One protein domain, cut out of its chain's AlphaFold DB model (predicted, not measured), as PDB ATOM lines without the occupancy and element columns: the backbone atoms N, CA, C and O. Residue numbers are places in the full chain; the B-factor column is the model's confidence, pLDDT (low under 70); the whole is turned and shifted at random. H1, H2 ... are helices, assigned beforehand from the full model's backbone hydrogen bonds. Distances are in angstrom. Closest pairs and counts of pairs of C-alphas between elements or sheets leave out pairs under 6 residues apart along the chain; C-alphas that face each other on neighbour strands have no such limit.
ATOM      1  N   PRO A 110     275.157 366.104 114.515       93.06
ATOM      2  CA  PRO A 110     273.745 365.874 114.231       93.06
ATOM      3  C   PRO A 110     273.321 366.624 112.971       93.06
ATOM      4  O   PRO A 110     273.685 367.791 112.817       93.06
ATOM      5  N   THR A 111     272.524 365.993 112.108       94.56
ATOM      6  CA  THR A 111     272.082 366.501 110.790       94.56
ATOM      7  C   THR A 111     273.128 366.471 109.668       94.56
ATOM      8  O   THR A 111     272.844 366.955 108.573       94.56
ATOM      9  N   TRP A 112     274.322 365.917 109.912       95.81
ATOM     10  CA  TRP A 112     275.397 365.734 108.923       95.81
ATOM     11  C   TRP A 112     275.729 364.258 108.655       95.81
ATOM     12  O   TRP A 112     276.754 363.946 108.047       95.81
ATOM     13  N   GLU A 113     274.864 363.330 109.062       93.38
ATOM     14  CA  GLU A 113     275.065 361.882 108.924       93.38
ATOM     15  C   GLU A 113     275.187 361.452 107.447       93.38
ATOM     16  O   GLU A 113     275.931 360.520 107.113       93.38
ATOM     17  N   GLU A 114     274.497 362.185 106.565       91.81
ATOM     18  CA  GLU A 114     274.489 362.026 105.104       91.81
ATOM     19  C   GLU A 114     275.684 362.693 104.400       91.81
ATOM     20  O   GLU A 114     275.775 362.662 103.170       91.81
ATOM     21  N   PHE A 115     276.622 363.302 105.139       89.44
ATOM     22  CA  PHE A 115     277.823 363.865 104.523       89.44
ATOM     23  C   PHE A 115     278.628 362.756 103.807       89.44
ATOM     24  O   PHE A 115     278.798 361.673 104.382       89.44
ATOM     25  N   PRO A 116     279.135 362.991 102.577       82.88
ATOM     26  CA  PRO A 116     279.770 361.953 101.769       82.88
ATOM     27  C   PRO A 116     280.916 361.232 102.485       82.88
ATOM     28  O   PRO A 116     281.749 361.859 103.141       82.88
ATOM     29  N   GLU A 117     281.000 359.914 102.286       79.44
ATOM     30  CA  GLU A 117     282.092 359.072 102.803       79.44
ATOM     31  C   GLU A 117     283.453 359.452 102.245       79.44
ATOM     32  O   GLU A 117     284.473 359.323 102.918       79.44
ATOM     33  N   CYS A 118     283.468 359.959 101.017       72.88
ATOM     34  CA  CYS A 118     284.657 360.497 100.405       72.88
ATOM     35  C   CYS A 118     284.325 361.790  99.661       72.88
ATOM     36  O   CYS A 118     283.278 361.932  99.029       72.88
ATOM     37  N   ILE A 119     285.243 362.754  99.721       71.19
ATOM     38  CA  ILE A 119     285.165 363.939  98.866       71.19
ATOM     39  C   ILE A 119     285.368 363.463  97.421       71.19
ATOM     40  O   ILE A 119     286.364 362.784  97.159       71.19
ATOM     41  N   PRO A 120     284.500 363.794  96.457       63.88
ATOM     42  CA  PRO A 120     284.707 363.404  95.065       63.88
ATOM     43  C   PRO A 120     286.081 363.848  94.538       63.88
ATOM     44  O   PRO A 120     286.534 364.955  94.835       63.88
ATOM     45  N   VAL A 121     286.751 363.014  93.735       53.34
ATOM     46  CA  VAL A 121     288.079 363.318  93.148       53.34
ATOM     47  C   VAL A 121     288.067 364.648  92.382       53.34
ATOM     48  O   VAL A 121     289.011 365.434  92.459       53.34
ATOM     49  N   THR A 122     286.943 364.963  91.737       48.97
ATOM     50  CA  THR A 122     286.695 366.224  91.020       48.97
ATOM     51  C   THR A 122     286.751 367.471  91.905       48.97
ATOM     52  O   THR A 122     287.033 368.561  91.406       48.97
ATOM     53  N   MET A 123     286.509 367.329  93.211       55.91
ATOM     54  CA  MET A 123     286.682 368.398  94.196       55.91
ATOM     55  C   MET A 123     288.109 368.438  94.752       55.91
ATOM     56  O   MET A 123     288.552 369.502  95.180       55.91
ATOM     57  N   ARG A 124     288.836 367.311  94.714       63.38
ATOM     58  CA  ARG A 124     290.193 367.186  95.258       63.38
ATOM     59  C   ARG A 124     291.247 367.873  94.415       63.38
ATOM     60  O   ARG A 124     292.107 368.503  95.010       63.38
ATOM     61  N   ARG A 125     291.184 367.805  93.081       58.03
ATOM     62  CA  ARG A 125     292.224 368.359  92.189       58.03
ATOM     63  C   ARG A 125     291.727 369.570  91.400       58.03
ATOM     64  O   ARG A 125     290.681 369.500  90.755       58.03
ATOM     65  N   ALA A 126     292.482 370.668  91.387       58.00
ATOM     66  CA  ALA A 126     292.301 371.761  90.430       58.00
ATOM     67  C   ALA A 126     292.602 371.303  88.994       58.00
ATOM     68  O   ALA A 126     293.230 370.275  88.767       58.00
ATOM     69  N   LEU A 127     292.201 372.119  88.012       51.72
ATOM     70  CA  LEU A 127     292.521 371.905  86.591       51.72
ATOM     71  C   LEU A 127     294.033 371.841  86.309       51.72
ATOM     72  O   LEU A 127     294.443 371.293  85.297       51.72
ATOM     73  N   ASN A 128     294.862 372.385  87.203       57.78
ATOM     74  CA  ASN A 128     296.321 372.306  87.124       57.78
ATOM     75  C   ASN A 128     296.905 371.047  87.798       57.78
ATOM     76  O   ASN A 128     298.113 370.989  88.010       57.78
ATOM     77  N   GLY A 129     296.061 370.091  88.202       56.03
ATOM     78  CA  GLY A 129     296.457 368.856  88.879       56.03
ATOM     79  C   GLY A 129     296.783 369.008  90.367       56.03
ATOM     80  O   GLY A 129     296.911 368.001  91.056       56.03
ATOM     81  N   LYS A 130     296.870 370.235  90.904       60.03
ATOM     82  CA  LYS A 130     297.160 370.444  92.330       60.03
ATOM     83  C   LYS A 130     295.969 370.046  93.184       60.03
ATOM     84  O   LYS A 130     294.838 370.420  92.873       60.03
ATOM     85  N   GLU A 131     296.224 369.367  94.296       60.12
ATOM     86  CA  GLU A 131     295.182 369.124  95.285       60.12
ATOM     87  C   GLU A 131     294.688 370.452  95.878       60.12
ATOM     88  O   GLU A 131     295.410 371.164  96.571       60.12
ATOM     89  N   THR A 132     293.446 370.814  95.574       57.66
ATOM     90  CA  THR A 132     292.757 371.983  96.129       57.66
ATOM     91  C   THR A 132     291.971 371.662  97.384       57.66
ATOM     92  O   THR A 132     291.613 372.572  98.127       57.66
ATOM     93  N   PHE A 133     291.688 370.385  97.636       67.88
ATOM     94  CA  PHE A 133     290.904 369.968  98.792       67.88
ATOM     95  C   PHE A 133     291.794 369.354  99.863       67.88
ATOM     96  O   PHE A 133     291.778 368.154 100.114       67.88
ATOM     97  N   GLY A 134     292.602 370.208 100.485       80.81
ATOM     98  CA  GLY A 134     293.427 369.801 101.613       80.81
ATOM     99  C   GLY A 134     292.628 369.683 102.912       80.81
ATOM    100  O   GLY A 134     291.491 370.148 103.027       80.81
ATOM    101  N   ASN A 135     293.284 369.157 103.945       82.94
ATOM    102  CA  ASN A 135     292.747 369.070 105.310       82.94
ATOM    103  C   ASN A 135     292.212 370.410 105.855       82.94
ATOM    104  O   ASN A 135     291.294 370.426 106.672       82.94
ATOM    105  N   HIS A 136     292.733 371.543 105.374       87.50
ATOM    106  CA  HIS A 136     292.238 372.874 105.729       87.50
ATOM    107  C   HIS A 136     290.790 373.121 105.256       87.50
ATOM    108  O   HIS A 136     290.012 373.732 105.985       87.50
ATOM    109  N   MET A 137     290.390 372.608 104.085       89.94
ATOM    110  CA  MET A 137     289.006 372.701 103.601       89.94
ATOM    111  C   MET A 137     288.073 371.862 104.470       89.94
ATOM    112  O   MET A 137     287.008 372.329 104.863       89.94
ATOM    113  N   LEU A 138     288.493 370.646 104.827       90.75
ATOM    114  CA  LEU A 138     287.749 369.777 105.742       90.75
ATOM    115  C   LEU A 138     287.567 370.404 107.128       90.75
ATOM    116  O   LEU A 138     286.485 370.316 107.707       90.75
ATOM    117  N   ALA A 139     288.584 371.097 107.641       90.88
ATOM    118  CA  ALA A 139     288.461 371.854 108.881       90.88
ATOM    119  C   ALA A 139     287.376 372.944 108.780       90.88
ATOM    120  O   ALA A 139     286.570 373.084 109.697       90.88
ATOM    121  N   LYS A 140     287.285 373.653 107.648       94.12
ATOM    122  CA  LYS A 140     286.232 374.657 107.407       94.12
ATOM    123  C   LYS A 140     284.849 374.042 107.266       94.12
ATOM    124  O   LYS A 140     283.896 374.572 107.824       94.12
ATOM    125  N   TRP A 141     284.736 372.910 106.576       93.44
ATOM    126  CA  TRP A 141     283.490 372.145 106.527       93.44
ATOM    127  C   TRP A 141     283.025 371.737 107.920       93.44
ATOM    128  O   TRP A 141     281.850 371.879 108.230       93.44
ATOM    129  N   ARG A 142     283.946 371.320 108.793       93.88
ATOM    130  CA  ARG A 142     283.631 371.040 110.195       93.88
ATOM    131  C   ARG A 142     283.157 372.286 110.950       93.88
ATOM    132  O   ARG A 142     282.209 372.188 111.727       93.88
ATOM    133  N   THR A 143     283.787 373.441 110.738       94.38
ATOM    134  CA  THR A 143     283.324 374.714 111.317       94.38
ATOM    135  C   THR A 143     281.911 375.051 110.846       94.38
ATOM    136  O   THR A 143     281.054 375.342 111.674       94.38
ATOM    137  N   LEU A 144     281.650 374.933 109.542       94.75
ATOM    138  CA  LEU A 144     280.331 375.161 108.952       94.75
ATOM    139  C   LEU A 144     279.285 374.199 109.537       94.75
ATOM    140  O   LEU A 144     278.206 374.628 109.941       94.75
ATOM    141  N   ALA A 145     279.644 372.920 109.657       94.62
ATOM    142  CA  ALA A 145     278.798 371.885 110.236       94.62
ATOM    143  C   ALA A 145     278.474 372.121 111.709       94.62
ATOM    144  O   ALA A 145     277.364 371.857 112.152       94.62
ATOM    145  N   SER A 146     279.411 372.691 112.465       94.06
ATOM    146  CA  SER A 146     279.179 373.025 113.873       94.06
ATOM    147  C   SER A 146     278.176 374.173 114.054       94.06
ATOM    148  O   SER A 146     277.633 374.331 115.146       94.06
ATOM    149  N   GLY A 147     277.948 374.989 113.019       94.38
ATOM    150  CA  GLY A 147     277.086 376.169 113.093       94.38
ATOM    151  C   GLY A 147     275.729 376.043 112.400       94.38
ATOM    152  O   GLY A 147     274.875 376.900 112.614       94.38
ATOM    153  N   CYS A 148     275.497 375.018 111.576       95.69
ATOM    154  CA  CYS A 148     274.219 374.844 110.880       95.69
ATOM    155  C   CYS A 148     273.956 373.397 110.439       95.69
ATOM    156  O   CYS A 148     274.851 372.553 110.458       95.69
ATOM    157  N   SER A 149     272.720 373.118 110.010       95.88
ATOM    158  CA  SER A 149     272.362 371.819 109.426       95.88
ATOM    159  C   SER A 149     272.961 371.622 108.030       95.88
ATOM    160  O   SER A 149     273.220 372.604 107.329       95.88
ATOM    161  N   LEU A 150     273.119 370.369 107.585       93.25
ATOM    162  CA  LEU A 150     273.644 370.069 106.247       93.25
ATOM    163  C   LEU A 150     272.818 370.735 105.136       93.25
ATOM    164  O   LEU A 150     273.389 371.337 104.232       93.25
ATOM    165  N   ASN A 151     271.486 370.707 105.229       93.38
ATOM    166  CA  ASN A 151     270.608 371.357 104.247       93.38
ATOM    167  C   ASN A 151     270.847 372.871 104.180       93.38
ATOM    168  O   ASN A 151     270.978 373.432 103.093       93.38
ATOM    169  N   THR A 152     270.994 373.525 105.337       95.62
ATOM    170  CA  THR A 152     271.324 374.956 105.406       95.62
ATOM    171  C   THR A 152     272.688 375.242 104.780       95.62
ATOM    172  O   THR A 152     272.812 376.172 103.985       95.62
ATOM    173  N   ALA A 153     273.705 374.431 105.086       94.06
ATOM    174  CA  ALA A 153     275.033 374.571 104.498       94.06
ATOM    175  C   ALA A 153     275.010 374.404 102.970       94.06
ATOM    176  O   ALA A 153     275.643 375.184 102.256       94.06
ATOM    177  N   LEU A 154     274.262 373.423 102.457       91.50
ATOM    178  CA  LEU A 154     274.102 373.199 101.019       91.50
ATOM    179  C   LEU A 154     273.389 374.367 100.334       91.50
ATOM    180  O   LEU A 154     273.788 374.760  99.239       91.50
ATOM    181  N   ASP A 155     272.377 374.957 100.967       93.88
ATOM    182  CA  ASP A 155     271.687 376.129 100.425       93.88
ATOM    183  C   ASP A 155     272.582 377.375 100.405       93.88
ATOM    184  O   ASP A 155     272.598 378.097  99.403       93.88
ATOM    185  N   LEU A 156     273.381 377.603 101.455       94.75
ATOM    186  CA  LEU A 156     274.395 378.665 101.476       94.75
ATOM    187  C   LEU A 156     275.427 378.462 100.359       94.75
ATOM    188  O   LEU A 156     275.712 379.379  99.586       94.75
ATOM    189  N   LEU A 157     275.926 377.237 100.200       92.06
ATOM    190  CA  LEU A 157     276.903 376.916  99.165       92.06
ATOM    191  C   LEU A 157     276.337 377.038  97.753       92.06
ATOM    192  O   LEU A 157     277.037 377.535  96.873       92.06
ATOM    193  N   LYS A 158     275.082 376.644  97.515       91.06
ATOM    194  CA  LYS A 158     274.415 376.847  96.219       91.06
ATOM    195  C   LYS A 158     274.347 378.327  95.852       91.06
ATOM    196  O   LYS A 158     274.572 378.658  94.691       91.06
ATOM    197  N   ARG A 159     274.093 379.222  96.814       93.88
ATOM    198  CA  ARG A 159     274.105 380.677  96.569       93.88
ATOM    199  C   ARG A 159     275.499 381.170  96.178       93.88
ATOM    200  O   ARG A 159     275.629 381.910  95.210       93.88
ATOM    201  N   GLU A 160     276.537 380.699  96.865       93.75
ATOM    202  CA  GLU A 160     277.927 381.104  96.605       93.75
ATOM    203  C   GLU A 160     278.542 380.492  95.332       93.75
ATOM    204  O   GLU A 160     279.523 381.016  94.802       93.75
ATOM    205  N   THR A 161     277.990 379.384  94.831       88.12
ATOM    206  CA  THR A 161     278.522 378.630  93.677       88.12
ATOM    207  C   THR A 161     277.656 378.734  92.421       88.12
ATOM    208  O   THR A 161     277.791 377.910  91.516       88.12
ATOM    209  N   TYR A 162     276.772 379.737  92.342       88.88
ATOM    210  CA  TYR A 162     275.846 379.940  91.215       88.88
ATOM    211  C   TYR A 162     275.001 378.691  90.918       88.88
ATOM    212  O   TYR A 162     274.935 378.204  89.793       88.88
ATOM    213  N   GLY A 163     274.391 378.124  91.958       84.31
ATOM    214  CA  GLY A 163     273.592 376.902  91.858       84.31
ATOM    215  C   GLY A 163     274.423 375.627  91.690       84.31
ATOM    216  O   GLY A 163     273.911 374.643  91.168       84.31
ATOM    217  N   GLY A 164     275.693 375.633  92.109       77.69
ATOM    218  CA  GLY A 164     276.602 374.489  91.971       77.69
ATOM    219  C   GLY A 164     277.331 374.416  90.628       77.69
ATOM    220  O   GLY A 164     277.977 373.410  90.344       77.69
ATOM    221  N   GLN A 165     277.255 375.464  89.802       77.38
ATOM    222  CA  GLN A 165     277.992 375.530  88.535       77.38
ATOM    223  C   GLN A 165     279.499 375.725  88.739       77.38
ATOM    224  O   GLN A 165     280.296 375.344  87.882       77.38
ATOM    225  N   ILE A 166     279.901 376.313  89.869       79.81
ATOM    226  CA  ILE A 166     281.308 376.545  90.206       79.81
ATOM    227  C   ILE A 166     281.744 375.585  91.315       79.81
ATOM    228  O   ILE A 166     280.993 375.275  92.238       79.81
ATOM    229  N   ARG A 167     282.998 375.128  91.242       82.88
ATOM    230  CA  ARG A 167     283.617 374.325  92.301       82.88
ATOM    231  C   ARG A 167     283.658 375.102  93.617       82.88
ATOM    232  O   ARG A 167     283.980 376.287  93.633       82.88
ATOM    233  N   VAL A 168     283.403 374.405  94.722       86.56
ATOM    234  CA  VAL A 168     283.508 374.983  96.067       86.56
ATOM    235  C   VAL A 168     284.960 375.380  96.333       86.56
ATOM    236  O   VAL A 168     285.844 374.527  96.397       86.56
ATOM    237  N   THR A 169     285.201 376.679  96.496       89.38
ATOM    238  CA  THR A 169     286.509 377.220  96.882       89.38
ATOM    239  C   THR A 169     286.565 377.521  98.377       89.38
ATOM    240  O   THR A 169     285.538 377.659  99.045       89.38
ATOM    241  N   GLU A 170     287.775 377.700  98.904       91.31
ATOM    242  CA  GLU A 170     287.996 378.147 100.284       91.31
ATOM    243  C   GLU A 170     287.255 379.458 100.598       91.31
ATOM    244  O   GLU A 170     286.694 379.625 101.682       91.31
ATOM    245  N   ARG A 171     287.200 380.371  99.621       92.88
ATOM    246  CA  ARG A 171     286.503 381.652  99.745       92.88
ATOM    247  C   ARG A 171     284.995 381.472  99.902       92.88
ATOM    248  O   ARG A 171     284.392 382.198 100.686       92.88
ATOM    249  N   ASN A 172     284.401 380.511  99.189       93.56
ATOM    250  CA  ASN A 172     282.975 380.208  99.320       93.56
ATOM    251  C   ASN A 172     282.661 379.668 100.720       93.56
ATOM    252  O   ASN A 172     281.705 380.128 101.338       93.56
ATOM    253  N   LEU A 173     283.490 378.755 101.245       94.56
ATOM    254  CA  LEU A 173     283.313 378.230 102.603       94.56
ATOM    255  C   LEU A 173     283.447 379.321 103.664       94.56
ATOM    256  O   LEU A 173     282.607 379.385 104.553       94.56
ATOM    257  N   ASN A 174     284.448 380.200 103.551       95.75
ATOM    258  CA  ASN A 174     284.602 381.324 104.480       95.75
ATOM    259  C   ASN A 174     283.360 382.217 104.496       95.75
ATOM    260  O   ASN A 174     282.822 382.471 105.562       95.75
ATOM    261  N   ARG A 175     282.839 382.604 103.325       96.62
ATOM    262  CA  ARG A 175     281.612 383.412 103.253       96.62
ATOM    263  C   ARG A 175     280.399 382.714 103.856       96.62
ATOM    264  O   ARG A 175     279.571 383.381 104.462       96.62
ATOM    265  N   CYS A 176     280.283 381.395 103.687       96.25
ATOM    266  CA  CYS A 176     279.216 380.628 104.329       96.25
ATOM    267  C   CYS A 176     279.373 380.639 105.854       96.25
ATOM    268  O   CYS A 176     278.380 380.793 106.553       96.25
ATOM    269  N   ILE A 177     280.606 380.510 106.358       96.31
ATOM    270  CA  ILE A 177     280.917 380.574 107.793       96.31
ATOM    271  C   ILE A 177     280.607 381.966 108.357       96.31
ATOM    272  O   ILE A 177     279.991 382.056 109.411       96.31
ATOM    273  N   ASP A 178     280.960 383.035 107.642       96.19
ATOM    274  CA  ASP A 178     280.702 384.422 108.056       96.19
ATOM    275  C   ASP A 178     279.198 384.764 108.087       96.19
ATOM    276  O   ASP A 178     278.774 385.656 108.817       96.19
ATOM    277  N   GLN A 179     278.384 384.056 107.292       96.00
ATOM    278  CA  GLN A 179     276.921 384.184 107.274       96.00
ATOM    279  C   GLN A 179     276.226 383.373 108.369       96.00
ATOM    280  O   GLN A 179     275.018 383.531 108.565       96.00
ATOM    281  N   LEU A 180     276.946 382.487 109.065       94.50
ATOM    282  CA  LEU A 180     276.357 381.772 110.183       94.50
ATOM    283  C   LEU A 180     275.981 382.784 111.263       94.50
ATOM    284  O   LEU A 180     276.770 383.691 111.546       94.50
TER     285      LEU A 180
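AT A GLANCE: This is residues 110 to 180 of the 335 residues of an uncharacterized protein of Coniosporium apollinis (strain CBS 100218) (UniProt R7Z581). What shape? H2 and H4 pack side by side, H3 stands steeply to both, and H1 is apart. What parts? Four named helices, H1 to H4, lie among 71 printed residues. The all-helix whole is compact, radius of gyration of the C-alphas 11.8 A, spanning 33 by 25 by 18 A.

HOW THE PARTS SIT: What touches? H2, residues 135 to 147, touches H4, residues 170 to 178, at a shallow tilt of 21 degrees, closest at C-alphas 144 and 177, 5.6 A apart. H3, residues 150 to 160, touches H4 at a steep tilt of 61 degrees, closest at C-alphas 160 and 172, 5.8 A apart. Which backbones? In H2, H3 and H4 every O i to N i+4 pair is within hydrogen-bond range.

IN THESE COORDINATES: Where first? H1, residues 121 to 124, begins at C-alpha 121, (288.079, 363.318, 93.148). How long? H2 is 18.9 A long; H4 ends at C-alpha 178, (280.702, 384.422, 108.056).

THE WHOLE: Any cut? The printed part has no cut. Low confidence? Residues 120 to 133 have pLDDT under 70.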